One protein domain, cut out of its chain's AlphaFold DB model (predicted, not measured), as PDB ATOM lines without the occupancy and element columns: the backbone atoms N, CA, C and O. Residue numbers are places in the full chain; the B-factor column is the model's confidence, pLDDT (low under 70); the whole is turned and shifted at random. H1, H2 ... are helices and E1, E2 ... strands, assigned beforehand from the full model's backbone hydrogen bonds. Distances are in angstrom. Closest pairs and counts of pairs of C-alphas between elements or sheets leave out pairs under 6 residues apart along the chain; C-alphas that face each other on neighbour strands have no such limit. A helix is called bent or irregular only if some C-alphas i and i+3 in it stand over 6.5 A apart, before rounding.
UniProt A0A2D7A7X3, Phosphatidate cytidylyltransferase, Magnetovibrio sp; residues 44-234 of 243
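AT A GLANCE: This is residues 44 to 234 of the 243 residues of the protein "Phosphatidate cytidylyltransferase" of Magnetovibrio sp (UniProt A0A2D7A7X3). Two helical hairpins, H2 with H3 and H5 with H6, make two sides of the model, and H7 packs between them, on H3 and on H6. The long helix H4 runs from the end of H3 across to the other side, where it packs along H5 and ends near the small strand hairpin E1 and E2; short H1 packs at the start of H2 and on H4. The printed part has 191 residues with seven named helices and two named strands, in the order H1 H2 H3 H4 E1 E2 H5 H6 H7, the two strands forming an antiparallel sheet. The class is mostly helix, and the helix packing is mostly crossed. The whole is compact, with a radius of gyration of the C-alphas of 16.6 A, and its outline is rounded, spanning 49 by 45 by 29 A.

HOW THE PARTS SIT: The sheet is the hairpin of E1, residues 136 to 138, and E2, residues 142 to 146, antiparallel with 128 degrees between their directions. N 137 and O 145 are within hydrogen-bond range at 2.9 A, as are N 142 and O 138 at 2.9 A. H4, residues 104 to 131, comes closest to E2 at the C-alphas of Gly 129 and Thr 146, 5.6 A apart. H5, residues 147 to 168, comes closest to E1 at the C-alphas of Leu 137 and Trp 147, 5.2 A apart. H4 is the hub, touching five other helices. It touches H5 opposite ways at a shallow tilt of 33 degrees, only just short of steep; the closest C-alphas, of Gly 129 and Gly 149, are 3.8 A apart. H5 and H6, residues 172 to 199, form a helical hairpin at a steep tilt of 41 degrees and touch, closest at the C-alphas of Ala 158 and Ala 180, 4.4 A. H6 touches H7, residues 216 to 234, with its residues 182 to 193 alone, closest at the C-alphas of Ser 186 and Gly 221, 4.0 A. H7 touches H3, residues 80 to 101, the same way at a steep tilt of 62 degrees, with the C-alphas of Ala 93 and Ser 227 closest at 4.4 A. H3 and H2, residues 56 to 75, form a helical hairpin at a shallow tilt of 14 degrees and touch, closest at the C-alphas of Cys 73 and Ser 83, 6.1 A. H1, residues 44 to 52, touches H2, closest at the C-alphas of Ala 49 and Phe 57, 4.6 A. H1 and H4 only just touch, with 3 pairs of C-alphas within 8 A. Among the pairs that are apart are H2 and H4, and H5 and H7. Every O i to N i+4 pair is within hydrogen-bond range in H1, H2, H5 and H6; the counts are 17 of 18 in H3, 22 of 24 in H4 and 13 of 15 in H7.

IN THESE COORDINATES: H1 begins at C-alpha 44, (14.785, -22.421, -56.441), and H7 ends at C-alpha 234, (22.691, -38.861, -34.749). From first to last C-alpha H4 measures 41.8 A, H6 40.9 A, H5 31.9 A, H3 30.9 A, H2 28.6 A and H7 24.2 A. H4 begins at C-alpha 104, (19.997, -42.567, -47.981). H4 and H7 are irregular: C-alphas 105 and 108 are 7.6 A apart, and so are C-alphas 218 and 221. H7 has a kink of 31 degrees near residue 223.

THE WHOLE: The two C-alphas farthest apart, of Gly 78 and Asn 169, are 49.6 A from each other. The printed part has no cut. The link from H6 to H7, residues 200 to 215, is long, and the other links are tight. The mean pLDDT of the printed part is 89.7, and residues 208 to 212 are under 70.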
ATOM      1  N   PRO A  44      14.585 -21.398 -55.415       92.25
ATOM      2  CA  PRO A  44      14.785 -22.421 -56.441       92.25
ATOM      3  C   PRO A  44      16.199 -23.027 -56.453       92.25
ATOM      4  O   PRO A  44      16.289 -24.253 -56.503       92.25
ATOM      5  N   PRO A  45      17.298 -22.249 -56.337       90.62
ATOM      6  CA  PRO A  45      18.640 -22.811 -56.180       90.62
ATOM      7  C   PRO A  45      18.789 -23.703 -54.947       90.62
ATOM      8  O   PRO A  45      19.429 -24.745 -55.042       90.62
ATOM      9  N   VAL A  46      18.176 -23.338 -53.813       91.06
ATOM     10  CA  VAL A  46      18.215 -24.156 -52.588       91.06
ATOM     11  C   VAL A  46      17.509 -25.493 -52.807       91.06
ATOM     12  O   VAL A  46      18.072 -26.542 -52.501       91.06
ATOM     13  N   ILE A  47      16.308 -25.474 -53.390       92.19
ATOM     14  CA  ILE A  47      15.560 -26.697 -53.709       92.19
ATOM     15  C   ILE A  47      16.343 -27.555 -54.709       92.19
ATOM     16  O   ILE A  47      16.488 -28.756 -54.502       92.19
ATOM     17  N   ALA A  48      16.895 -26.947 -55.762       92.00
ATOM     18  CA  ALA A  48      17.707 -27.654 -56.746       92.00
ATOM     19  C   ALA A  48      18.941 -28.300 -56.096       92.00
ATOM     20  O   ALA A  48      19.208 -29.473 -56.340       92.00
ATOM     21  N   ALA A  49      19.656 -27.579 -55.229       92.81
ATOM     22  CA  ALA A  49      20.823 -28.107 -54.528       92.81
ATOM     23  C   ALA A  49      20.462 -29.310 -53.644       92.81
ATOM     24  O   ALA A  49      21.152 -30.325 -53.695       92.81
ATOM     25  N   ILE A  50      19.356 -29.239 -52.893       92.06
ATOM     26  CA  ILE A  50      18.864 -30.361 -52.076       92.06
ATOM     27  C   ILE A  50      18.483 -31.557 -52.960       92.06
ATOM     28  O   ILE A  50      18.792 -32.696 -52.607       92.06
ATOM     29  N   HIS A  51      17.838 -31.309 -54.105       91.44
ATOM     30  CA  HIS A  51      17.363 -32.352 -55.013       91.44
ATOM     31  C   HIS A  51      18.497 -33.082 -55.740       91.44
ATOM     32  O   HIS A  51      18.506 -34.308 -55.777       91.44
ATOM     33  N   PHE A  52      19.449 -32.340 -56.311       90.75
ATOM     34  CA  PHE A  52      20.590 -32.918 -57.028       90.75
ATOM     35  C   PHE A  52      21.652 -33.491 -56.083       90.75
ATOM     36  O   PHE A  52      22.467 -34.308 -56.500       90.75
ATOM     37  N   GLY A  53      21.627 -33.086 -54.814       89.31
ATOM     38  CA  GLY A  53      22.487 -33.611 -53.768       89.31
ATOM     39  C   GLY A  53      23.967 -33.293 -53.961       89.31
ATOM     40  O   GLY A  53      24.315 -32.198 -54.405       89.31
ATOM     41  N   ALA A  54      24.853 -34.206 -53.556       88.50
ATOM     42  CA  ALA A  54      26.296 -33.986 -53.638       88.50
ATOM     43  C   ALA A  54      26.768 -33.905 -55.108       88.50
ATOM     44  O   ALA A  54      26.367 -34.739 -55.921       88.50
ATOM     45  N   PRO A  55      27.623 -32.926 -55.473       92.56
ATOM     46  CA  PRO A  55      28.305 -31.961 -54.597       92.56
ATOM     47  C   PRO A  55      27.549 -30.632 -54.391       92.56
ATOM     48  O   PRO A  55      27.987 -29.791 -53.610       92.56
ATOM     49  N   TYR A  56      26.436 -30.401 -55.092       93.88
ATOM     50  CA  TYR A  56      25.732 -29.113 -55.111       93.88
ATOM     51  C   TYR A  56      25.252 -28.673 -53.724       93.88
ATOM     52  O   TYR A  56      25.458 -27.520 -53.339       93.88
ATOM     53  N   PHE A  57      24.652 -29.590 -52.960       93.88
ATOM     54  CA  PHE A  57      24.200 -29.305 -51.599       93.88
ATOM     55  C   PHE A  57      25.369 -28.965 -50.666       93.88
ATOM     56  O   PHE A  57      25.311 -27.979 -49.935       93.88
ATOM     57  N   GLU A  58      26.460 -29.730 -50.735       94.12
ATOM     58  CA  GLU A  58      27.645 -29.525 -49.895       94.12
ATOM     59  C   GLU A  58      28.296 -28.168 -50.168       94.12
ATOM     60  O   GLU A  58      28.589 -27.417 -49.241       94.12
ATOM     61  N   VAL A  59      28.456 -27.815 -51.446       95.38
ATOM     62  CA  VAL A  59      28.993 -26.512 -51.855       95.38
ATOM     63  C   VAL A  59      28.096 -25.379 -51.360       95.38
ATOM     64  O   VAL A  59      28.603 -24.397 -50.818       95.38
ATOM     65  N   MET A  60      26.773 -25.516 -51.481       94.75
ATOM     66  CA  MET A  60      25.824 -24.524 -50.969       94.75
ATOM     67  C   MET A  60      25.954 -24.345 -49.450       94.75
ATOM     68  O   MET A  60      26.028 -23.208 -48.980       94.75
ATOM     69  N   VAL A  61      26.011 -25.439 -48.686       95.00
ATOM     70  CA  VAL A  61      26.169 -25.400 -47.222       95.00
ATOM     71  C   VAL A  61      27.512 -24.781 -46.835       95.00
ATOM     72  O   VAL A  61      27.556 -23.950 -45.930       95.00
ATOM     73  N   CYS A  62      28.594 -25.103 -47.543       95.19
ATOM     74  CA  CYS A  62      29.912 -24.507 -47.321       95.19
ATOM     75  C   CYS A  62      29.919 -22.995 -47.586       95.19
ATOM     76  O   CYS A  62      30.438 -22.233 -46.771       95.19
ATOM     77  N   ILE A  63      29.316 -22.543 -48.692       95.06
ATOM     78  CA  ILE A  63      29.214 -21.113 -49.022       95.06
ATOM     79  C   ILE A  63      28.351 -20.388 -47.984       95.06
ATOM     80  O   ILE A  63      28.774 -19.366 -47.443       95.06
ATOM     81  N   GLY A  64      27.171 -20.925 -47.661       93.62
ATOM     82  CA  GLY A  64      26.290 -20.361 -46.639       93.62
ATOM     83  C   GLY A  64      26.970 -20.295 -45.271       93.62
ATOM     84  O   GLY A  64      26.932 -19.262 -44.609       93.62
ATOM     85  N   GLY A  65      27.678 -21.356 -44.885       94.56
ATOM     86  CA  GLY A  65      28.457 -21.413 -43.653       94.56
ATOM     87  C   GLY A  65      29.578 -20.379 -43.596       94.56
ATOM     88  O   GLY A  65      29.728 -19.700 -42.582       94.56
ATOM     89  N   ALA A  66      30.323 -20.197 -44.688       94.88
ATOM     90  CA  ALA A  66      31.356 -19.167 -44.776       94.88
ATOM     91  C   ALA A  66      30.771 -17.755 -44.606       94.88
ATOM     92  O   ALA A  66      31.350 -16.934 -43.893       94.88
ATOM     93  N   ILE A  67      29.602 -17.490 -45.201       94.06
ATOM     94  CA  ILE A  67      28.883 -16.221 -45.040       94.06
ATOM     95  C   ILE A  67      28.447 -16.027 -43.584       94.06
ATOM     96  O   ILE A  67      28.716 -14.976 -43.012       94.06
ATOM     97  N   LEU A  68      27.838 -17.035 -42.952       93.75
ATOM     98  CA  LEU A  68      27.398 -16.951 -41.554       93.75
ATOM     99  C   LEU A  68      28.567 -16.705 -40.592       93.75
ATOM    100  O   LEU A  68      28.481 -15.859 -39.704       93.75
ATOM    101  N   ILE A  69      29.687 -17.407 -40.783       93.12
ATOM    102  CA  ILE A  69      30.898 -17.214 -39.973       93.12
ATOM    103  C   ILE A  69      31.461 -15.804 -40.186       93.12
ATOM    104  O   ILE A  69      31.861 -15.151 -39.220       93.12
ATOM    105  N   TYR A  70      31.468 -15.310 -41.426       92.31
ATOM    106  CA  TYR A  70      31.857 -13.933 -41.719       92.31
ATOM    107  C   TYR A  70      30.954 -12.922 -40.994       92.31
ATOM    108  O   TYR A  70      31.467 -12.012 -40.342       92.31
ATOM    109  N   GLU A  71      29.629 -13.104 -41.041       91.19
ATOM    110  CA  GLU A  71      28.665 -12.245 -40.344       91.19
ATOM    111  C   GLU A  71      28.923 -12.231 -38.835       91.19
ATOM    112  O   GLU A  71      29.089 -11.157 -38.257       91.19
ATOM    113  N   ILE A  72      29.080 -13.404 -38.218       91.19
ATOM    114  CA  ILE A  72      29.400 -13.557 -36.793       91.19
ATOM    115  C   ILE A  72      30.685 -12.809 -36.420       91.19
ATOM    116  O   ILE A  72      30.700 -12.024 -35.465       91.19
ATOM    117  N   CYS A  73      31.760 -13.008 -37.184       89.62
ATOM    118  CA  CYS A  73      33.039 -12.340 -36.952       89.62
ATOM    119  C   CYS A  73      32.929 -10.815 -37.109       89.62
ATOM    120  O   CYS A  73      33.504 -10.070 -36.311       89.62
ATOM    121  N   SER A  74      32.166 -10.352 -38.103       88.50
ATOM    122  CA  SER A  74      31.932  -8.926 -38.359       88.50
ATOM    123  C   SER A  74      31.091  -8.264 -37.260       88.50
ATOM    124  O   SER A  74      31.329  -7.116 -36.873       88.50
ATOM    125  N   VAL A  75      30.118  -8.993 -36.708       88.44
ATOM    126  CA  VAL A  75      29.226  -8.513 -35.652       88.44
ATOM    127  C   VAL A  75      29.990  -8.383 -34.351       88.44
ATOM    128  O   VAL A  75      30.006  -7.291 -33.776       88.44
ATOM    129  N   SER A  76      30.719  -9.437 -33.985       87.38
ATOM    130  CA  SER A  76      31.489  -9.520 -32.747       87.38
ATOM    131  C   SER A  76      32.708  -8.618 -32.683       87.38
ATOM    132  O   SER A  76      33.352  -8.540 -31.638       87.38
ATOM    133  N   SER A  77      33.055  -7.938 -33.781       82.62
ATOM    134  CA  SER A  77      34.197  -7.016 -33.845       82.62
ATOM    135  C   SER A  77      35.496  -7.654 -33.322       82.62
ATOM    136  O   SER A  77      36.298  -7.004 -32.658       82.62
ATOM    137  N   GLY A  78      35.672  -8.959 -33.569       75.50
ATOM    138  CA  GLY A  78      36.833  -9.726 -33.110       75.50
ATOM    139  C   GLY A  78      36.817 -10.181 -31.643       75.50
ATOM    140  O   GLY A  78      37.835 -10.676 -31.177       75.50
ATOM    141  N   GLN A  79      35.713 -10.065 -30.895       88.62
ATOM    142  CA  GLN A  79      35.630 -10.577 -29.518       88.62
ATOM    143  C   GLN A  79      35.474 -12.109 -29.481       88.62
ATOM    144  O   GLN A  79      34.381 -12.647 -29.677       88.62
ATOM    145  N   LEU A  80      36.563 -12.830 -29.183       89.00
ATOM    146  CA  LEU A  80      36.596 -14.301 -29.229       89.00
ATOM    147  C   LEU A  80      35.574 -14.976 -28.298       89.00
ATOM    148  O   LEU A  80      35.021 -16.009 -28.669       89.00
ATOM    149  N   SER A  81      35.297 -14.402 -27.121       90.19
ATOM    150  CA  SER A  81      34.373 -14.980 -26.128       90.19
ATOM    151  C   SER A  81      32.951 -15.169 -26.659       90.19
ATOM    152  O   SER A  81      32.244 -16.063 -26.208       90.19
ATOM    153  N   TRP A  82      32.547 -14.349 -27.630       89.88
ATOM    154  CA  TRP A  82      31.236 -14.407 -28.270       89.88
ATOM    155  C   TRP A  82      31.293 -15.043 -29.657       89.88
ATOM    156  O   TRP A  82      30.366 -15.754 -30.043       89.88
ATOM    157  N   SER A  83      32.372 -14.829 -30.416       90.19
ATOM    158  CA  SER A  83      32.521 -15.436 -31.743       90.19
ATOM    159  C   SER A  83      32.648 -16.956 -31.671       90.19
ATOM    160  O   SER A  83      31.995 -17.644 -32.446       90.19
ATOM    161  N   ILE A  84      33.447 -17.500 -30.744       93.31
ATOM    162  CA  ILE A  84      33.717 -18.947 -30.693       93.31
ATOM    163  C   ILE A  84      32.432 -19.758 -30.448       93.31
ATOM    164  O   ILE A  84      32.154 -20.647 -31.254       93.31
ATOM    165  N   PRO A  85      31.608 -19.470 -29.419       94.38
ATOM    166  CA  PRO A  85      30.375 -20.225 -29.200       94.38
ATOM    167  C   PRO A  85      29.392 -20.114 -30.370       94.38
ATOM    168  O   PRO A  85      28.761 -21.104 -30.731       94.38
ATOM    169  N   ALA A  86      29.287 -18.937 -30.995       93.12
ATOM    170  CA  ALA A  86      28.411 -18.727 -32.146       93.12
ATOM    171  C   ALA A  86      28.889 -19.498 -33.387       93.12
ATOM    172  O   ALA A  86      28.082 -20.118 -34.075       93.12
ATOM    173  N   ILE A  87      30.201 -19.523 -33.641       94.50
ATOM    174  CA  ILE A  87      30.794 -20.327 -34.716       94.50
ATOM    175  C   ILE A  87      30.560 -21.814 -34.449       94.50
ATOM    176  O   ILE A  87      30.149 -22.520 -35.362       94.50
ATOM    177  N   ILE A  88      30.760 -22.294 -33.217       96.00
ATOM    178  CA  ILE A  88      30.478 -23.694 -32.858       96.00
ATOM    179  C   ILE A  88      29.007 -24.025 -33.119       96.00
ATOM    180  O   ILE A  88      28.720 -25.048 -33.731       96.00
ATOM    181  N   TYR A  89      28.083 -23.154 -32.709       95.25
ATOM    182  CA  TYR A  89      26.654 -23.325 -32.969       95.25
ATOM    183  C   TYR A  89      26.345 -23.441 -34.470       95.25
ATOM    184  O   TYR A  89      25.682 -24.390 -34.886       95.25
ATOM    185  N   VAL A  90      26.884 -22.536 -35.296       95.50
ATOM    186  CA  VAL A  90      26.724 -22.608 -36.757       95.50
ATOM    187  C   VAL A  90      27.346 -23.886 -37.315       95.50
ATOM    188  O   VAL A  90      26.703 -24.573 -38.096       95.50
ATOM    189  N   LEU A  91      28.558 -24.259 -36.902       96.25
ATOM    190  CA  LEU A  91      29.219 -25.479 -37.376       96.25
ATOM    191  C   LEU A  91      28.417 -26.738 -37.034       96.25
ATOM    192  O   LEU A  91      28.273 -27.608 -37.889       96.25
ATOM    193  N   VAL A  92      27.853 -26.825 -35.826       96.56
ATOM    194  CA  VAL A  92      26.964 -27.928 -35.434       96.56
ATOM    195  C   VAL A  92      25.742 -27.982 -36.350       96.56
ATOM    196  O   VAL A  92      25.409 -29.057 -36.844       96.56
ATOM    197  N   ALA A  93      25.115 -26.840 -36.637       96.31
ATOM    198  CA  ALA A  93      23.978 -26.774 -37.550       96.31
ATOM    199  C   ALA A  93      24.346 -27.205 -38.981       96.31
ATOM    200  O   ALA A  93      23.613 -27.973 -39.600       96.31
ATOM    201  N   LEU A  94      25.489 -26.748 -39.508       95.94
ATOM    202  CA  LEU A  94      25.957 -27.102 -40.854       95.94
ATOM    203  C   LEU A  94      26.267 -28.598 -40.956       95.94
ATOM    204  O   LEU A  94      25.827 -29.253 -41.898       95.94
ATOM    205  N   LEU A  95      26.972 -29.157 -39.968       95.56
ATOM    206  CA  LEU A  95      27.251 -30.592 -39.902       95.56
ATOM    207  C   LEU A  95      25.962 -31.406 -39.784       95.56
ATOM    208  O   LEU A  95      25.836 -32.433 -40.443       95.56
ATOM    209  N   ALA A  96      24.991 -30.934 -39.003       94.62
ATOM    210  CA  ALA A  96      23.682 -31.559 -38.902       94.62
ATOM    211  C   ALA A  96      22.931 -31.544 -40.243       94.62
ATOM    212  O   ALA A  96      22.372 -32.566 -40.626       94.62
ATOM    213  N   LEU A  97      22.949 -30.433 -40.988       94.31
ATOM    214  CA  LEU A  97      22.330 -30.353 -42.317       94.31
ATOM    215  C   LEU A  97      22.975 -31.327 -43.311       94.31
ATOM    216  O   LEU A  97      22.259 -32.031 -44.020       94.31
ATOM    217  N   LEU A  98      24.309 -31.398 -43.338       94.38
ATOM    218  CA  LEU A  98      25.046 -32.350 -44.178       94.38
ATOM    219  C   LEU A  98      24.740 -33.797 -43.787       94.38
ATOM    220  O   LEU A  98      24.465 -34.626 -44.650       94.38
ATOM    221  N   PHE A  99      24.738 -34.092 -42.486       92.88
ATOM    222  CA  PHE A  99      24.416 -35.414 -41.956       92.88
ATOM    223  C   PHE A  99      22.980 -35.835 -42.268       92.88
ATOM    224  O   PHE A  99      22.749 -36.987 -42.608       92.88
ATOM    225  N   LEU A 100      22.011 -34.926 -42.144       91.38
ATOM    226  CA  LEU A 100      20.613 -35.207 -42.460       91.38
ATOM    227  C   LEU A 100      20.420 -35.440 -43.958       91.38
ATOM    228  O   LEU A 100      19.685 -36.346 -44.336       91.38
ATOM    229  N   HIS A 101      21.093 -34.662 -44.808       92.25
ATOM    230  CA  HIS A 101      21.014 -34.825 -46.260       92.25
ATOM    231  C   HIS A 101      21.651 -36.128 -46.747       92.25
ATOM    232  O   HIS A 101      21.104 -36.770 -47.640       92.25
ATOM    233  N   SER A 102      22.751 -36.560 -46.123       89.31
ATOM    234  CA  SER A 102      23.455 -37.793 -46.494       89.31
ATOM    235  C   SER A 102      22.719 -39.084 -46.105       89.31
ATOM    236  O   SER A 102      23.153 -40.175 -46.477       89.31
ATOM    237  N   GLN A 103      21.587 -38.989 -45.395       84.25
ATOM    238  CA  GLN A 103      20.754 -40.140 -45.037       84.25
ATOM    239  C   GLN A 103      20.017 -40.725 -46.251       84.25
ATOM    240  O   GLN A 103      18.886 -40.327 -46.515       84.25
ATOM    241  N   ASN A 104      20.605 -41.712 -46.939       72.75
ATOM    242  CA  ASN A 104      19.997 -42.567 -47.981       72.75
ATOM    243  C   ASN A 104      18.742 -41.974 -48.683       72.75
ATOM    244  O   ASN A 104      18.764 -40.861 -49.195       72.75
ATOM    245  N   GLN A 105      17.634 -42.715 -48.756       70.38
ATOM    246  CA  GLN A 105      16.458 -42.349 -49.555       70.38
ATOM    247  C   GLN A 105      15.598 -41.216 -48.957       70.38
ATOM    248  O   GLN A 105      14.703 -40.715 -49.631       70.38
ATOM    249  N   TYR A 106      15.857 -40.798 -47.712       79.75
ATOM    250  CA  TYR A 106      14.992 -39.866 -46.974       79.75
ATOM    251  C   TYR A 106      15.646 -38.518 -46.655       79.75
ATOM    252  O   TYR A 106      14.959 -37.619 -46.168       79.75
ATOM    253  N   GLY A 107      16.939 -38.333 -46.933       85.56
ATOM    254  CA  GLY A 107      17.672 -37.133 -46.526       85.56
ATOM    255  C   GLY A 107      17.123 -35.850 -47.147       85.56
ATOM    256  O   GLY A 107      16.806 -34.894 -46.438       85.56
ATOM    257  N   ALA A 108      16.897 -35.852 -48.464       87.69
ATOM    258  CA  ALA A 108      16.299 -34.712 -49.163       87.69
ATOM    259  C   ALA A 108      14.867 -34.410 -48.681       87.69
ATOM    260  O   ALA A 108      14.530 -33.253 -48.434       87.69
ATOM    261  N   VAL A 109      14.043 -35.449 -48.494       87.94
ATOM    262  CA  VAL A 109      12.658 -35.315 -48.003       87.94
ATOM    263  C   VAL A 109      12.637 -34.711 -46.603       87.94
ATOM    264  O   VAL A 109      11.883 -33.777 -46.347       87.94
ATOM    265  N   THR A 110      13.518 -35.187 -45.725       89.00
ATOM    266  CA  THR A 110      13.665 -34.674 -44.362       89.00
ATOM    267  C   THR A 110      13.978 -33.183 -44.376       89.00
ATOM    268  O   THR A 110      13.322 -32.416 -43.674       89.00
ATOM    269  N   LEU A 111      14.926 -32.743 -45.211       91.81
ATOM    270  CA  LEU A 111      15.230 -31.318 -45.326       91.81
ATOM    271  C   LEU A 111      14.030 -30.511 -45.820       91.81
ATOM    272  O   LEU A 111      13.723 -29.483 -45.219       91.81
ATOM    273  N   TYR A 112      13.314 -30.968 -46.853       91.38
ATOM    274  CA  TYR A 112      12.104 -30.278 -47.315       91.38
ATOM    275  C   TYR A 112      11.057 -30.142 -46.210       91.38
ATOM    276  O   TYR A 112      10.506 -29.057 -46.028       91.38
ATOM    277  N   CYS A 113      10.830 -31.203 -45.432       90.69
ATOM    278  CA  CYS A 113       9.935 -31.169 -44.281       90.69
ATOM    279  C   CYS A 113      10.370 -30.121 -43.249       90.69
ATOM    280  O   CYS A 113       9.534 -29.343 -42.790       90.69
ATOM    281  N   LEU A 114      11.666 -30.039 -42.925       92.69
ATOM    282  CA  LEU A 114      12.191 -29.032 -41.995       92.69
ATOM    283  C   LEU A 114      12.020 -27.606 -42.531       92.69
ATOM    284  O   LEU A 114      11.583 -26.733 -41.785       92.69
ATOM    285  N   PHE A 115      12.302 -27.364 -43.816       92.94
ATOM    286  CA  PHE A 115      12.089 -26.052 -44.439       92.94
ATOM    287  C   PHE A 115      10.618 -25.633 -44.384       92.94
ATOM    288  O   PHE A 115      10.308 -24.534 -43.927       92.94
ATOM    289  N   VAL A 116       9.705 -26.517 -44.799       93.00
ATOM    290  CA  VAL A 116       8.258 -26.251 -44.762       93.00
ATOM    291  C   VAL A 116       7.791 -26.000 -43.331       93.00
ATOM    292  O   VAL A 116       7.013 -25.073 -43.100       93.00
ATOM    293  N   LEU A 117       8.284 -26.779 -42.366       94.69
ATOM    294  CA  LEU A 117       7.951 -26.622 -40.955       94.69
ATOM    295  C   LEU A 117       8.392 -25.257 -40.426       94.69
ATOM    296  O   LEU A 117       7.561 -24.548 -39.861       94.69
ATOM    297  N   VAL A 118       9.655 -24.864 -40.627       94.88
ATOM    298  CA  VAL A 118      10.179 -23.577 -40.135       94.88
ATOM    299  C   VAL A 118       9.454 -22.408 -40.801       94.88
ATOM    300  O   VAL A 118       8.936 -21.536 -40.109       94.88
ATOM    301  N   TRP A 119       9.300 -22.421 -42.127       93.56
ATOM    302  CA  TRP A 119       8.615 -21.335 -42.835       93.56
ATOM    303  C   TRP A 119       7.145 -21.204 -42.439       93.56
ATOM    304  O   TRP A 119       6.629 -20.090 -42.308       93.56
ATOM    305  N   THR A 120       6.464 -22.332 -42.222       94.56
ATOM    306  CA  THR A 120       5.081 -22.324 -41.732       94.56
ATOM    307  C   THR A 120       5.023 -21.808 -40.300       94.56
ATOM    308  O   THR A 120       4.199 -20.944 -40.010       94.56
ATOM    309  N   SER A 121       5.920 -22.276 -39.426       94.75
ATOM    310  CA  SER A 121       6.053 -21.821 -38.037       94.75
ATOM    311  C   SER A 121       6.192 -20.297 -37.971       94.75
ATOM    312  O   SER A 121       5.385 -19.639 -37.316       94.75
ATOM    313  N   ASP A 122       7.115 -19.714 -38.737       91.81
ATOM    314  CA  ASP A 122       7.359 -18.266 -38.743       91.81
ATOM    315  C   ASP A 122       6.187 -17.467 -39.312       91.81
ATOM    316  O   ASP A 122       5.813 -16.414 -38.781       91.81
ATOM    317  N   THR A 123       5.560 -17.984 -40.369       91.88
ATOM    318  CA  THR A 123       4.389 -17.357 -40.987       91.88
ATOM    319  C   THR A 123       3.212 -17.334 -40.014       91.88
ATOM    320  O   THR A 123       2.605 -16.284 -39.786       91.88
ATOM    321  N   VAL A 124       2.903 -18.472 -39.390       94.75
ATOM    322  CA  VAL A 124       1.808 -18.584 -38.423       94.75
ATOM    323  C   VAL A 124       2.115 -17.759 -37.173       94.75
ATOM    324  O   VAL A 124       1.230 -17.049 -36.695       94.75
ATOM    325  N   ALA A 125       3.364 -17.748 -36.696       93.19
ATOM    326  CA  ALA A 125       3.792 -16.904 -35.583       93.19
ATOM    327  C   ALA A 125       3.551 -15.419 -35.863       93.19
ATOM    328  O   ALA A 125       3.040 -14.696 -35.003       93.19
ATOM    329  N   TYR A 126       3.879 -14.964 -37.076       90.12
ATOM    330  CA  TYR A 126       3.637 -13.593 -37.506       90.12
ATOM    331  C   TYR A 126       2.141 -13.259 -37.537       90.12
ATOM    332  O   TYR A 126       1.726 -12.242 -36.976       90.12
ATOM    333  N   PHE A 127       1.319 -14.112 -38.158       92.19
ATOM    334  CA  PHE A 127      -0.121 -13.872 -38.261       92.19
ATOM    335  C   PHE A 127      -0.806 -13.891 -36.897       92.19
ATOM    336  O   PHE A 127      -1.516 -12.941 -36.572       92.19
ATOM    337  N   PHE A 128      -0.563 -14.909 -36.071       92.12
ATOM    338  CA  PHE A 128      -1.154 -15.004 -34.734       92.12
ATOM    339  C   PHE A 128      -0.637 -13.903 -33.812       92.12
ATOM    340  O   PHE A 128      -1.424 -13.264 -33.113       92.12
ATOM    341  N   GLY A 129       0.665 -13.616 -33.855       90.31
ATOM    342  CA  GLY A 129       1.262 -12.549 -33.060       90.31
ATOM    343  C   GLY A 129       0.693 -11.173 -33.400       90.31
ATOM    344  O   GLY A 129       0.468 -10.368 -32.498       90.31
ATOM    345  N   ARG A 130       0.391 -10.914 -34.679       88.88
ATOM    346  CA  ARG A 130      -0.213  -9.652 -35.128       88.88
ATOM    347  C   ARG A 130      -1.730  -9.595 -34.924       88.88
ATOM    348  O   ARG A 130      -2.236  -8.527 -34.598       88.88
ATOM    349  N   ALA A 131      -2.444 -10.697 -35.150       91.00
ATOM    350  CA  ALA A 131      -3.903 -10.746 -35.076       91.00
ATOM    351  C   ALA A 131      -4.415 -10.807 -33.632       91.00
ATOM    352  O   ALA A 131      -5.359 -10.100 -33.291       91.00
ATOM    353  N   ILE A 132      -3.788 -11.630 -32.786       91.81
ATOM    354  CA  ILE A 132      -4.181 -11.798 -31.380       91.81
ATOM    355  C   ILE A 132      -3.441 -10.795 -30.490       91.81
ATOM    356  O   ILE A 132      -4.024 -10.233 -29.566       91.81
ATOM    357  N   GLY A 133      -2.152 -10.551 -30.749       86.56
ATOM    358  CA  GLY A 133      -1.335  -9.691 -29.893       86.56
ATOM    359  C   GLY A 133      -1.140 -10.275 -28.491       86.56
ATOM    360  O   GLY A 133      -1.078 -11.490 -28.315       86.56
ATOM    361  N   GLY A 134      -1.011  -9.415 -27.481       88.12
ATOM    362  CA  GLY A 134      -0.875  -9.824 -26.079       88.12
ATOM    363  C   GLY A 134       0.539  -9.659 -25.504       88.12
ATOM    364  O   GLY A 134       1.332  -8.866 -26.025       88.12
ATOM    365  N   PRO A 135       0.861 -10.361 -24.398       91.06
ATOM    366  CA  PRO A 135       2.125 -10.193 -23.692       91.06
ATOM    367  C   PRO A 135       3.332 -10.504 -24.580       91.06
ATOM    368  O   PRO A 135       3.364 -11.499 -25.311       91.06
ATOM    369  N   LYS A 136       4.349  -9.645 -24.491       90.06
ATOM    370  CA  LYS A 136       5.609  -9.808 -25.216       90.06
ATOM    371  C   LYS A 136       6.410 -10.965 -24.628       90.06
ATOM    372  O   LYS A 136       6.535 -11.068 -23.410       90.06
ATOM    373  N   LEU A 137       6.972 -11.796 -25.499       86.31
ATOM    374  CA  LEU A 137       7.742 -12.979 -25.115       86.31
ATOM    375  C   LEU A 137       9.094 -12.586 -24.506       86.31
ATOM    376  O   LEU A 137       9.429 -12.998 -23.402       86.31
ATOM    377  N   ALA A 138       9.846 -11.737 -25.208       85.94
ATOM    378  CA  ALA A 138      11.171 -11.295 -24.782       85.94
ATOM    379  C   ALA A 138      11.349  -9.787 -25.039       85.94
ATOM    380  O   ALA A 138      12.052  -9.402 -25.975       85.94
ATOM    381  N   PRO A 139      10.745  -8.903 -24.214       82.44
ATOM    382  CA  PRO A 139      10.687  -7.462 -24.479       82.44
ATOM    383  C   PRO A 139      12.054  -6.798 -24.684       82.44
ATOM    384  O   PRO A 139      12.161  -5.855 -25.464       82.44
ATOM    385  N   ARG A 140      13.086  -7.289 -23.985       82.50
ATOM    386  CA  ARG A 140      14.461  -6.768 -24.058       82.50
ATOM    387  C   ARG A 140      15.211  -7.218 -25.317       82.50
ATOM    388  O   ARG A 140      16.094  -6.503 -25.770       82.50
ATOM    389  N   LEU A 141      14.875  -8.385 -25.870       83.69
ATOM    390  CA  LEU A 141      15.598  -8.988 -26.997       83.69
ATOM    391  C   LEU A 141      14.899  -8.681 -28.322       83.69
ATOM    392  O   LEU A 141      15.504  -8.138 -29.251       83.69
ATOM    393  N   SER A 142      13.598  -8.977 -28.368       79.69
ATOM    394  CA  SER A 142      12.739  -8.804 -29.532       79.69
ATOM    395  C   SER A 142      11.393  -8.195 -29.114       79.69
ATOM    396  O   SER A 142      10.488  -8.902 -28.664       79.69
ATOM    397  N   PRO A 143      11.218  -6.868 -29.261       75.44
ATOM    398  CA  PRO A 143      10.032  -6.162 -28.779       75.44
ATOM    399  C   PRO A 143       8.746  -6.499 -29.548       75.44
ATOM    400  O   PRO A 143       7.674  -6.074 -29.110       75.44
ATOM    401  N   ASN A 144       8.853  -7.228 -30.665       81.31
ATOM    402  CA  ASN A 144       7.744  -7.583 -31.551       81.31
ATOM    403  C   ASN A 144       7.267  -9.036 -31.383       81.31
ATOM    404  O   ASN A 144       6.212  -9.375 -31.910       81.31
ATOM    405  N   LYS A 145       8.007  -9.899 -30.669       86.75
ATOM    406  CA  LYS A 145       7.602 -11.295 -30.440       86.75
ATOM    407  C   LYS A 145       6.619 -11.372 -29.267       86.75
ATOM    408  O   LYS A 145       6.873 -10.814 -28.195       86.75
ATOM    409  N   THR A 146       5.511 -12.081 -29.454       93.31
ATOM    410  CA  THR A 146       4.443 -12.265 -28.458       93.31
ATOM    411  C   THR A 146       4.286 -13.736 -28.087       93.31
ATOM    412  O   THR A 146       4.620 -14.623 -28.872       93.31
ATOM    413  N   TRP A 147       3.732 -14.004 -26.903       94.25
ATOM    414  CA  TRP A 147       3.384 -15.369 -26.491       94.25
ATOM    415  C   TRP A 147       2.337 -16.011 -27.410       94.25
ATOM    416  O   TRP A 147       2.438 -17.191 -27.728       94.25
ATOM    417  N   SER A 148       1.368 -15.233 -27.897       94.25
ATOM    418  CA  SER A 148       0.389 -15.698 -28.889       94.25
ATOM    419  C   SER A 148       1.045 -16.145 -30.195       94.25
ATOM    420  O   SER A 148       0.673 -17.181 -30.738       94.25
ATOM    421  N   GLY A 149       2.051 -15.401 -30.668       94.19
ATOM    422  CA  GLY A 149       2.840 -15.771 -31.837       94.19
ATOM    423  C   GLY A 149       3.624 -17.057 -31.599       94.19
ATOM    424  O   GLY A 149       3.598 -17.936 -32.448       94.19
ATOM    425  N   PHE A 150       4.241 -17.217 -30.423       95.38
ATOM    426  CA  PHE A 150       4.951 -18.447 -30.058       95.38
ATOM    427  C   PHE A 150       4.041 -19.684 -30.095       95.38
ATOM    428  O   PHE A 150       4.359 -20.658 -30.771       95.38
ATOM    429  N   PHE A 151       2.882 -19.639 -29.429       96.31
ATOM    430  CA  PHE A 151       1.936 -20.758 -29.466       96.31
ATOM    431  C   PHE A 151       1.367 -20.989 -30.869       96.31
ATOM    432  O   PHE A 151       1.185 -22.137 -31.267       96.31
ATOM    433  N   GLY A 152       1.147 -19.922 -31.644       95.44
ATOM    434  CA  GLY A 152       0.795 -20.025 -33.059       95.44
ATOM    435  C   GLY A 152       1.857 -20.780 -33.864       95.44
ATOM    436  O   GLY A 152       1.512 -21.688 -34.610       95.44
ATOM    437  N   ALA A 153       3.136 -20.464 -33.661       95.88
ATOM    438  CA  ALA A 153       4.269 -21.138 -34.297       95.88
ATOM    439  C   ALA A 153       4.272 -22.646 -34.001       95.88
ATOM    440  O   ALA A 153       4.334 -23.470 -34.911       95.88
ATOM    441  N   VAL A 154       4.124 -23.002 -32.718       97.06
ATOM    442  CA  VAL A 154       4.082 -24.393 -32.239       97.06
ATOM    443  C   VAL A 154       2.916 -25.158 -32.862       97.06
ATOM    444  O   VAL A 154       3.113 -26.254 -33.379       97.06
ATOM    445  N   ILE A 155       1.712 -24.580 -32.857       96.62
ATOM    446  CA  ILE A 155       0.526 -25.204 -33.457       96.62
ATOM    447  C   ILE A 155       0.695 -25.333 -34.976       96.62
ATOM    448  O   ILE A 155       0.407 -26.388 -35.533       96.62
ATOM    449  N   GLY A 156       1.193 -24.291 -35.645       96.19
ATOM    450  CA  GLY A 156       1.445 -24.295 -37.086       96.19
ATOM    451  C   GLY A 156       2.424 -25.393 -37.494       96.19
ATOM    452  O   GLY A 156       2.132 -26.169 -38.402       96.19
ATOM    453  N   ALA A 157       3.539 -25.520 -36.774       96.44
ATOM    454  CA  ALA A 157       4.495 -26.601 -36.977       96.44
ATOM    455  C   ALA A 157       3.861 -27.980 -36.721       96.44
ATOM    456  O   ALA A 157       4.025 -28.893 -37.526       96.44
ATOM    457  N   ALA A 158       3.071 -28.131 -35.655       95.69
ATOM    458  CA  ALA A 158       2.393 -29.388 -35.337       95.69
ATOM    459  C   ALA A 158       1.417 -29.842 -36.441       95.69
ATOM    460  O   ALA A 158       1.337 -31.033 -36.750       95.69
ATOM    461  N   LEU A 159       0.714 -28.899 -37.078       95.81
ATOM    462  CA  LEU A 159      -0.157 -29.175 -38.225       95.81
ATOM    463  C   LEU A 159       0.633 -29.626 -39.461       95.81
ATOM    464  O   LEU A 159       0.185 -30.533 -40.164       95.81
ATOM    465  N   VAL A 160       1.817 -29.052 -39.700       94.88
ATOM    466  CA  VAL A 160       2.735 -29.548 -40.742       94.88
ATOM    467  C   VAL A 160       3.149 -30.989 -40.443       94.88
ATOM    468  O   VAL A 160       3.099 -31.827 -41.339       94.88
ATOM    469  N   GLY A 161       3.456 -31.309 -39.183       92.69
ATOM    470  CA  GLY A 161       3.733 -32.679 -38.745       92.69
ATOM    471  C   GLY A 161       2.601 -33.656 -39.054       92.69
ATOM    472  O   GLY A 161       2.837 -34.729 -39.601       92.69
ATOM    473  N   ILE A 162       1.351 -33.276 -38.773       93.44
ATOM    474  CA  ILE A 162       0.174 -34.090 -39.121       93.44
ATOM    475  C   ILE A 162       0.077 -34.309 -40.638       93.44
ATOM    476  O   ILE A 162      -0.215 -35.421 -41.077       93.44
ATOM    477  N   ALA A 163       0.332 -33.275 -41.444       92.69
ATOM    478  CA  ALA A 163       0.323 -33.404 -42.898       92.69
ATOM    479  C   ALA A 163       1.416 -34.371 -43.384       92.69
ATOM    480  O   ALA A 163       1.144 -35.233 -44.218       92.69
ATOM    481  N   ILE A 164       2.627 -34.284 -42.826       88.88
ATOM    482  CA  ILE A 164       3.729 -35.212 -43.120       88.88
ATOM    483  C   ILE A 164       3.333 -36.650 -42.760       88.88
ATOM    484  O   ILE A 164       3.528 -37.551 -43.581       88.88
ATOM    485  N   ALA A 165       2.722 -36.854 -41.589       89.88
ATOM    486  CA  ALA A 165       2.246 -38.163 -41.154       89.88
ATOM    487  C   ALA A 165       1.212 -38.757 -42.115       89.88
ATOM    488  O   ALA A 165       1.286 -39.941 -42.436       89.88
ATOM    489  N   TYR A 166       0.289 -37.933 -42.617       90.38
ATOM    490  CA  TYR A 166      -0.727 -38.357 -43.575       90.38
ATOM    491  C   TYR A 166      -0.115 -38.844 -44.897       90.38
ATOM    492  O   TYR A 166      -0.458 -39.924 -45.369       90.38
ATOM    493  N   TYR A 167       0.817 -38.085 -45.485       86.50
ATOM    494  CA  TYR A 167       1.404 -38.441 -46.784       86.50
ATOM    495  C   TYR A 167       2.316 -39.668 -46.730       86.50
ATOM    496  O   TYR A 167       2.412 -40.401 -47.713       86.50
ATOM    497  N   ASN A 168       2.977 -39.894 -45.598       82.94
ATOM    498  CA  ASN A 168       3.973 -40.952 -45.463       82.94
ATOM    499  C   ASN A 168       3.493 -42.139 -44.606       82.94
ATOM    500  O   ASN A 168       4.243 -43.088 -44.398       82.94
ATOM    501  N   ASN A 169       2.231 -42.125 -44.158       84.19
ATOM    502  CA  ASN A 169       1.619 -43.147 -43.298       84.19
ATOM    503  C   ASN A 169       2.351 -43.350 -41.960       84.19
ATOM    504  O   ASN A 169       2.471 -44.472 -41.463       84.19
ATOM    505  N   PHE A 170       2.829 -42.259 -41.364       85.12
ATOM    506  CA  PHE A 170       3.486 -42.292 -40.062       85.12
ATOM    507  C   PHE A 170       2.513 -42.088 -38.901       85.12
ATOM    508  O   PHE A 170       1.325 -41.801 -39.068       85.12
ATOM    509  N   ASN A 171       3.019 -42.253 -37.678       88.12
ATOM    510  CA  ASN A 171       2.218 -42.061 -36.481       88.12
ATOM    511  C   ASN A 171       1.902 -40.570 -36.274       88.12
ATOM    512  O   ASN A 171       2.780 -39.779 -35.927       88.12
ATOM    513  N   TYR A 172       0.625 -40.209 -36.417       90.50
ATOM    514  CA  TYR A 172       0.132 -38.840 -36.242       90.50
ATOM    515  C   TYR A 172       0.534 -38.203 -34.910       90.50
ATOM    516  O   TYR A 172       0.886 -37.027 -34.880       90.50
ATOM    517  N   PHE A 173       0.488 -38.959 -33.811       89.81
ATOM    518  CA  PHE A 173       0.787 -38.437 -32.480       89.81
ATOM    519  C   PHE A 173       2.275 -38.109 -32.329       89.81
ATOM    520  O   PHE A 173       2.618 -37.026 -31.855       89.81
ATOM    521  N   THR A 174       3.156 -38.998 -32.794       88.69
ATOM    522  CA  THR A 174       4.605 -38.754 -32.807       88.69
ATOM    523  C   THR A 174       4.940 -37.545 -33.677       88.69
ATOM    524  O   THR A 174       5.579 -36.607 -33.208       88.69
ATOM    525  N   CYS A 175       4.441 -37.518 -34.914       90.00
ATOM    526  CA  CYS A 175       4.677 -36.425 -35.854       90.00
ATOM    527  C   CYS A 175       4.169 -35.070 -35.332       90.00
ATOM    528  O   CYS A 175       4.839 -34.047 -35.486       90.00
ATOM    529  N   PHE A 176       3.004 -35.059 -34.679       93.19
ATOM    530  CA  PHE A 176       2.452 -33.873 -34.029       93.19
ATOM    531  C   PHE A 176       3.373 -33.369 -32.915       93.19
ATOM    532  O   PHE A 176       3.761 -32.201 -32.919       93.19
ATOM    533  N   LEU A 177       3.745 -34.247 -31.975       93.00
ATOM    534  CA  LEU A 177       4.546 -33.870 -30.812       93.00
ATOM    535  C   LEU A 177       5.926 -33.378 -31.207       93.00
ATOM    536  O   LEU A 177       6.353 -32.315 -30.757       93.00
ATOM    537  N   VAL A 178       6.627 -34.132 -32.050       92.12
ATOM    538  CA  VAL A 178       7.987 -33.748 -32.394       92.12
ATOM    539  C   VAL A 178       7.935 -32.443 -33.217       92.12
ATOM    540  O   VAL A 178       8.780 -31.573 -33.009       92.12
ATOM    541  N   SER A 179       6.916 -32.209 -34.066       94.19
ATOM    542  CA  SER A 179       6.845 -31.001 -34.914       94.19
ATOM    543  C   SER A 179       6.495 -29.776 -34.085       94.19
ATOM    544  O   SER A 179       7.061 -28.707 -34.298       94.19
ATOM    545  N   ALA A 180       5.621 -29.939 -33.088       95.50
ATOM    546  CA  ALA A 180       5.359 -28.920 -32.080       95.50
ATOM    547  C   ALA A 180       6.654 -28.519 -31.353       95.50
ATOM    548  O   ALA A 180       6.953 -27.329 -31.218       95.50
ATOM    549  N   CYS A 181       7.463 -29.505 -30.944       96.00
ATOM    550  CA  CYS A 181       8.765 -29.262 -30.325       96.00
ATOM    551  C   CYS A 181       9.724 -28.524 -31.270       96.00
ATOM    552  O   CYS A 181      10.352 -27.552 -30.852       96.00
ATOM    553  N   LEU A 182       9.812 -28.923 -32.544       96.06
ATOM    554  CA  LEU A 182      10.647 -28.227 -33.529       96.06
ATOM    555  C   LEU A 182      10.177 -26.791 -33.788       96.06
ATOM    556  O   LEU A 182      11.014 -25.899 -33.894       96.06
ATOM    557  N   GLY A 183       8.867 -26.538 -33.827       96.25
ATOM    558  CA  GLY A 183       8.322 -25.183 -33.933       96.25
ATOM    559  C   GLY A 183       8.750 -24.294 -32.762       96.25
ATOM    560  O   GLY A 183       9.177 -23.158 -32.969       96.25
ATOM    561  N   ALA A 184       8.726 -24.831 -31.537       96.69
ATOM    562  CA  ALA A 184       9.243 -24.131 -30.361       96.69
ATOM    563  C   ALA A 184      10.755 -23.869 -30.465       96.69
ATOM    564  O   ALA A 184      11.208 -22.765 -30.164       96.69
ATOM    565  N   ILE A 185      11.535 -24.857 -30.922       96.88
ATOM    566  CA  ILE A 185      12.988 -24.734 -31.118       96.88
ATOM    567  C   ILE A 185      13.321 -23.668 -32.164       96.88
ATOM    568  O   ILE A 185      14.239 -22.882 -31.941       96.88
ATOM    569  N   SER A 186      12.565 -23.597 -33.263       95.88
ATOM    570  CA  SER A 186      12.717 -22.547 -34.279       95.88
ATOM    571  C   SER A 186      12.546 -21.162 -33.652       95.88
ATOM    572  O   SER A 186      13.438 -20.332 -33.782       95.88
ATOM    573  N   GLN A 187      11.499 -20.943 -32.845       95.38
ATOM    574  CA  GLN A 187      11.319 -19.663 -32.145       95.38
ATOM    575  C   GLN A 187      12.427 -19.371 -31.121       95.38
ATOM    576  O   GLN A 187      12.776 -18.210 -30.904       95.38
ATOM    577  N   CYS A 188      12.994 -20.397 -30.482       93.50
ATOM    578  CA  CYS A 188      14.165 -20.234 -29.619       93.50
ATOM    579  C   CYS A 188      15.412 -19.811 -30.414       93.50
ATOM    580  O   CYS A 188      16.179 -18.991 -29.913       93.50
ATOM    581  N   GLY A 189      15.598 -20.323 -31.636       92.69
ATOM    582  CA  GLY A 189      16.671 -19.921 -32.552       92.69
ATOM    583  C   GLY A 189      16.676 -18.418 -32.815       92.69
ATOM    584  O   GLY A 189      17.670 -17.751 -32.522       92.69
ATOM    585  N   ASP A 190      15.529 -17.865 -33.214       91.25
ATOM    586  CA  ASP A 190      15.361 -16.420 -33.429       91.25
ATOM    587  C   ASP A 190      15.705 -15.590 -32.184       91.25
ATOM    588  O   ASP A 190      16.222 -14.469 -32.263       91.25
ATOM    589  N   LEU A 191      15.385 -16.110 -30.994       91.88
ATOM    590  CA  LEU A 191      15.687 -15.438 -29.731       91.88
ATOM    591  C   LEU A 191      17.175 -15.497 -29.386       91.88
ATOM    592  O   LEU A 191      17.693 -14.504 -28.872       91.88
ATOM    593  N   ILE A 192      17.855 -16.612 -29.670       92.00
ATOM    594  CA  ILE A 192      19.309 -16.753 -29.506       92.00
ATOM    595  C   ILE A 192      20.026 -15.764 -30.424       92.00
ATOM    596  O   ILE A 192      20.908 -15.034 -29.970       92.00
ATOM    597  N   GLU A 193      19.610 -15.673 -31.684       90.94
ATOM    598  CA  GLU A 193      20.194 -14.725 -32.627       90.94
ATOM    599  C   GLU A 193      19.913 -13.275 -32.202       90.94
ATOM    600  O   GLU A 193      20.819 -12.440 -32.131       90.94
ATOM    601  N   SER A 194      18.666 -12.972 -31.829       90.62
ATOM    602  CA  SER A 194      18.300 -11.659 -31.289       90.62
ATOM    603  C   SER A 194      19.145 -11.302 -30.068       90.62
ATOM    604  O   SER A 194      19.627 -10.175 -29.967       90.62
ATOM    605  N   PHE A 195      19.357 -12.249 -29.152       90.69
ATOM    606  CA  PHE A 195      20.206 -12.070 -27.979       90.69
ATOM    607  C   PHE A 195      21.645 -11.751 -28.366       90.69
ATOM    608  O   PHE A 195      22.204 -10.793 -27.834       90.69
ATOM    609  N   TYR A 196      22.209 -12.498 -29.315       90.31
ATOM    610  CA  TYR A 196      23.561 -12.278 -29.809       90.31
ATOM    611  C   TYR A 196      23.744 -10.861 -30.354       90.31
ATOM    612  O   TYR A 196      24.658 -10.147 -29.946       90.31
ATOM    613  N   LYS A 197      22.812 -10.408 -31.199       89.19
ATOM    614  CA  LYS A 197      22.822  -9.057 -31.779       89.19
ATOM    615  C   LYS A 197      22.801  -7.968 -30.701       89.19
ATOM    616  O   LYS A 197      23.533  -6.981 -30.807       89.19
ATOM    617  N   ARG A 198      22.029  -8.168 -29.623       89.06
ATOM    618  CA  ARG A 198      21.944  -7.212 -28.503       89.06
ATOM    619  C   ARG A 198      23.219  -7.098 -27.675       89.06
ATOM    620  O   ARG A 198      23.423  -6.037 -27.102       89.06
ATOM    621  N   GLN A 199      24.083  -8.116 -27.634       88.44
ATOM    622  CA  GLN A 199      25.369  -8.005 -26.925       88.44
ATOM    623  C   GLN A 199      26.319  -6.991 -27.572       88.44
ATOM    624  O   GLN A 199      27.230  -6.493 -26.919       88.44
ATOM    625  N   PHE A 200      26.088  -6.670 -28.846       87.56
ATOM    626  CA  PHE A 200      26.905  -5.746 -29.630       87.56
ATOM    627  C   PHE A 200      26.155  -4.469 -30.020       87.56
ATOM    628  O   PHE A 200      26.582  -3.783 -30.946       87.56
ATOM    629  N   ASP A 201      25.016  -4.183 -29.376       84.75
ATOM    630  CA  ASP A 201      24.121  -3.059 -29.699       84.75
ATOM    631  C   ASP A 201      23.708  -2.991 -31.183       84.75
ATOM    632  O   ASP A 201      23.291  -1.950 -31.701       84.75
ATOM    633  N   LYS A 202      23.778  -4.128 -31.887       83.00
ATOM    634  CA  LYS A 202      23.372  -4.259 -33.284       83.00
ATOM    635  C   LYS A 202      21.931  -4.752 -33.364       83.00
ATOM    636  O   LYS A 202      21.407  -5.424 -32.472       83.00
ATOM    637  N   LYS A 203      21.258  -4.362 -34.444       76.75
ATOM    638  CA  LYS A 203      19.894  -4.812 -34.745       76.75
ATOM    639  C   LYS A 203      19.883  -5.966 -35.743       76.75
ATOM    640  O   LYS A 203      19.112  -6.896 -35.534       76.75
ATOM    641  N   ASP A 204      20.741  -5.889 -36.753       78.88
ATOM    642  CA  ASP A 204      20.830  -6.813 -37.883       78.88
ATOM    643  C   ASP A 204      22.288  -7.308 -37.997       78.88
ATOM    644  O   ASP A 204      23.212  -6.572 -37.625       78.88
ATOM    645  N   MET A 205      22.505  -8.546 -38.460       75.44
ATOM    646  CA  MET A 205      23.856  -9.134 -38.538       75.44
ATOM    647  C   MET A 205      24.702  -8.510 -39.657       75.44
ATOM    648  O   MET A 205      25.896  -8.265 -39.492       75.44
ATOM    649  N   SER A 206      24.087  -8.230 -40.805       75.12
ATOM    650  CA  SER A 206      24.739  -7.589 -41.946       75.12
ATOM    651  C   SER A 206      23.696  -6.902 -42.840       75.12
ATOM    652  O   SER A 206      22.497  -6.979 -42.584       75.12
ATOM    653  N   ASN A 207      24.148  -6.221 -43.898       75.12
ATOM    654  CA  ASN A 207      23.286  -5.681 -44.959       75.12
ATOM    655  C   ASN A 207      23.466  -6.455 -46.278       75.12
ATOM    656  O   ASN A 207      23.355  -5.872 -47.357       75.12
ATOM    657  N   LEU A 208      23.810  -7.747 -46.198       69.62
ATOM    658  CA  LEU A 208      24.185  -8.553 -47.362       69.62
ATOM    659  C   LEU A 208      23.019  -8.746 -48.340       69.62
ATOM    660  O   LEU A 208      23.230  -8.726 -49.551       69.62
ATOM    661  N   ILE A 209      21.791  -8.901 -47.831       61.03
ATOM    662  CA  ILE A 209      20.594  -9.051 -48.661       61.03
ATOM    663  C   ILE A 209      19.790  -7.738 -48.613       61.03
ATOM    664  O   ILE A 209      19.252  -7.381 -47.556       61.03
ATOM    665  N   PRO A 210      19.670  -7.008 -49.742       51.53
ATOM    666  CA  PRO A 210      18.948  -5.739 -49.795       51.53
ATOM    667  C   PRO A 210      17.510  -5.869 -49.268       51.53
ATOM    668  O   PRO A 210      16.704  -6.628 -49.800       51.53
ATOM    669  N   GLY A 211      17.177  -5.122 -48.209       55.81
ATOM    670  CA  GLY A 211      15.845  -5.137 -47.585       55.81
ATOM    671  C   GLY A 211      15.560  -6.331 -46.657       55.81
ATOM    672  O   GLY A 211      14.400  -6.543 -46.278       55.81
ATOM    673  N   HIS A 212      16.580  -7.123 -46.305       60.75
ATOM    674  CA  HIS A 212      16.416  -8.393 -45.591       60.75
ATOM    675  C   HIS A 212      17.307  -8.599 -44.363       60.75
ATOM    676  O   HIS A 212      16.941  -9.460 -43.561       60.75
ATOM    677  N   GLY A 213      18.381  -7.820 -44.208       73.12
ATOM    678  CA  GLY A 213      19.386  -8.024 -43.162       73.12
ATOM    679  C   GLY A 213      20.480  -8.987 -43.620       73.12
ATOM    680  O   GLY A 213      20.836  -9.011 -44.808       73.12
ATOM    681  N   GLY A 214      21.004  -9.771 -42.680       77.88
ATOM    682  CA  GLY A 214      21.998 -10.800 -42.959       77.88
ATOM    683  C   GLY A 214      21.393 -12.118 -43.424       77.88
ATOM    684  O   GLY A 214      20.179 -12.326 -43.382       77.88
ATOM    685  N   LEU A 215      22.258 -13.029 -43.868       85.19
ATOM    686  CA  LEU A 215      21.869 -14.414 -44.125       85.19
ATOM    687  C   LEU A 215      21.404 -15.085 -42.826       85.19
ATOM    688  O   LEU A 215      20.415 -15.813 -42.847       85.19
ATOM    689  N   SER A 216      22.077 -14.798 -41.708       83.38
ATOM    690  CA  SER A 216      21.744 -15.319 -40.378       83.38
ATOM    691  C   SER A 216      20.292 -15.031 -39.971       83.38
ATOM    692  O   SER A 216      19.607 -15.958 -39.549       83.38
ATOM    693  N   ASP A 217      19.770 -13.830 -40.257       82.88
ATOM    694  CA  ASP A 217      18.387 -13.427 -39.929       82.88
ATOM    695  C   ASP A 217      17.316 -14.226 -40.718       82.88
ATOM    696  O   ASP A 217      16.114 -13.987 -40.584       82.88
ATOM    697  N   ARG A 218      17.733 -15.096 -41.649       84.19
ATOM    698  CA  ARG A 218      16.854 -15.927 -42.495       84.19
ATOM    699  C   ARG A 218      16.921 -17.403 -42.178       84.19
ATOM    700  O   ARG A 218      16.049 -18.151 -42.620       84.19
ATOM    701  N   VAL A 219      17.992 -17.820 -41.522       88.69
ATOM    702  CA  VAL A 219      18.262 -19.225 -41.247       88.69
ATOM    703  C   VAL A 219      18.393 -19.492 -39.753       88.69
ATOM    704  O   VAL A 219      18.545 -20.647 -39.400       88.69
ATOM    705  N   ASP A 220      18.294 -18.498 -38.874       88.69
ATOM    706  CA  ASP A 220      18.328 -18.625 -37.410       88.69
ATOM    707  C   ASP A 220      17.411 -19.738 -36.869       88.69
ATOM    708  O   ASP A 220      17.883 -20.668 -36.201       88.69
ATOM    709  N   GLY A 221      16.127 -19.722 -37.231       91.38
ATOM    710  CA  GLY A 221      15.182 -20.774 -36.865       91.38
ATOM    711  C   GLY A 221      15.560 -22.142 -37.449       91.38
ATOM    712  O   GLY A 221      15.462 -23.166 -36.765       91.38
ATOM    713  N   LEU A 222      16.067 -22.170 -38.687       94.31
ATOM    714  CA  LEU A 222      16.516 -23.393 -39.358       94.31
ATOM    715  C   LEU A 222      17.786 -23.970 -38.721       94.31
ATOM    716  O   LEU A 222      17.870 -25.181 -38.556       94.31
ATOM    717  N   LEU A 223      18.755 -23.138 -38.335       95.69
ATOM    718  CA  LEU A 223      20.002 -23.560 -37.697       95.69
ATOM    719  C   LEU A 223      19.713 -24.204 -36.340       95.69
ATOM    720  O   LEU A 223      20.292 -25.244 -36.016       95.69
ATOM    721  N   ALA A 224      18.788 -23.633 -35.561       96.44
ATOM    722  CA  ALA A 224      18.363 -24.199 -34.284       96.44
ATOM    723  C   ALA A 224      17.676 -25.554 -34.472       96.44
ATOM    724  O   ALA A 224      18.052 -26.535 -33.826       96.44
ATOM    725  N   VAL A 225      16.712 -25.620 -35.393       96.31
ATOM    726  CA  VAL A 225      15.983 -26.854 -35.703       96.31
ATOM    727  C   VAL A 225      16.925 -27.930 -36.237       96.31
ATOM    728  O   VAL A 225      16.910 -29.044 -35.721       96.31
ATOM    729  N   ALA A 226      17.784 -27.604 -37.203       95.00
ATOM    730  CA  ALA A 226      18.747 -28.535 -37.778       95.00
ATOM    731  C   ALA A 226      19.723 -29.059 -36.721       95.00
ATOM    732  O   ALA A 226      19.938 -30.264 -36.654       95.00
ATOM    733  N   SER A 227      20.253 -28.188 -35.856       95.62
ATOM    734  CA  SER A 227      21.154 -28.598 -34.771       95.62
ATOM    735  C   SER A 227      20.489 -29.605 -33.839       95.62
ATOM    736  O   SER A 227      21.022 -30.688 -33.616       95.62
ATOM    737  N   VAL A 228      19.311 -29.271 -33.299       95.06
ATOM    738  CA  VAL A 228      18.641 -30.132 -32.315       95.06
ATOM    739  C   VAL A 228      18.174 -31.431 -32.959       95.06
ATOM    740  O   VAL A 228      18.425 -32.510 -32.422       95.06
ATOM    741  N   TYR A 229      17.526 -31.340 -34.118       93.56
ATOM    742  CA  TYR A 229      16.991 -32.509 -34.795       93.56
ATOM    743  C   TYR A 229      18.097 -33.418 -35.343       93.56
ATOM    744  O   TYR A 229      18.049 -34.628 -35.141       93.56
ATOM    745  N   GLY A 230      19.132 -32.855 -35.970       92.44
ATOM    746  CA  GLY A 230      20.263 -33.624 -36.483       92.44
ATOM    747  C   GLY A 230      21.067 -34.302 -35.377       92.44
ATOM    748  O   GLY A 230      21.444 -35.462 -35.532       92.44
ATOM    749  N   LEU A 231      21.267 -33.642 -34.230       92.75
ATOM    750  CA  LEU A 231      21.884 -34.278 -33.062       92.75
ATOM    751  C   LEU A 231      21.011 -35.405 -32.504       92.75
ATOM    752  O   LEU A 231      21.519 -36.497 -32.257       92.75
ATOM    753  N   ALA A 232      19.703 -35.182 -32.342       90.88
ATOM    754  CA  ALA A 232      18.781 -36.226 -31.895       90.88
ATOM    755  C   ALA A 232      18.803 -37.436 -32.845       90.88
ATOM    756  O   ALA A 232      18.900 -38.583 -32.402       90.88
ATOM    757  N   GLN A 233      18.810 -37.177 -34.153       88.12
ATOM    758  CA  GLN A 233      18.934 -38.195 -35.188       88.12
ATOM    759  C   GLN A 233      20.247 -38.974 -35.066       88.12
ATOM    760  O   GLN A 233      20.232 -40.206 -35.081       88.12
ATOM    761  N   PHE A 234      21.365 -38.270 -34.896       87.94
ATOM    762  CA  PHE A 234      22.691 -38.861 -34.749       87.94
ATOM    763  C   PHE A 234      22.774 -39.783 -33.525       87.94
ATOM    764  O   PHE A 234      23.178 -40.938 -33.648       87.94
TER     765      PHE A 234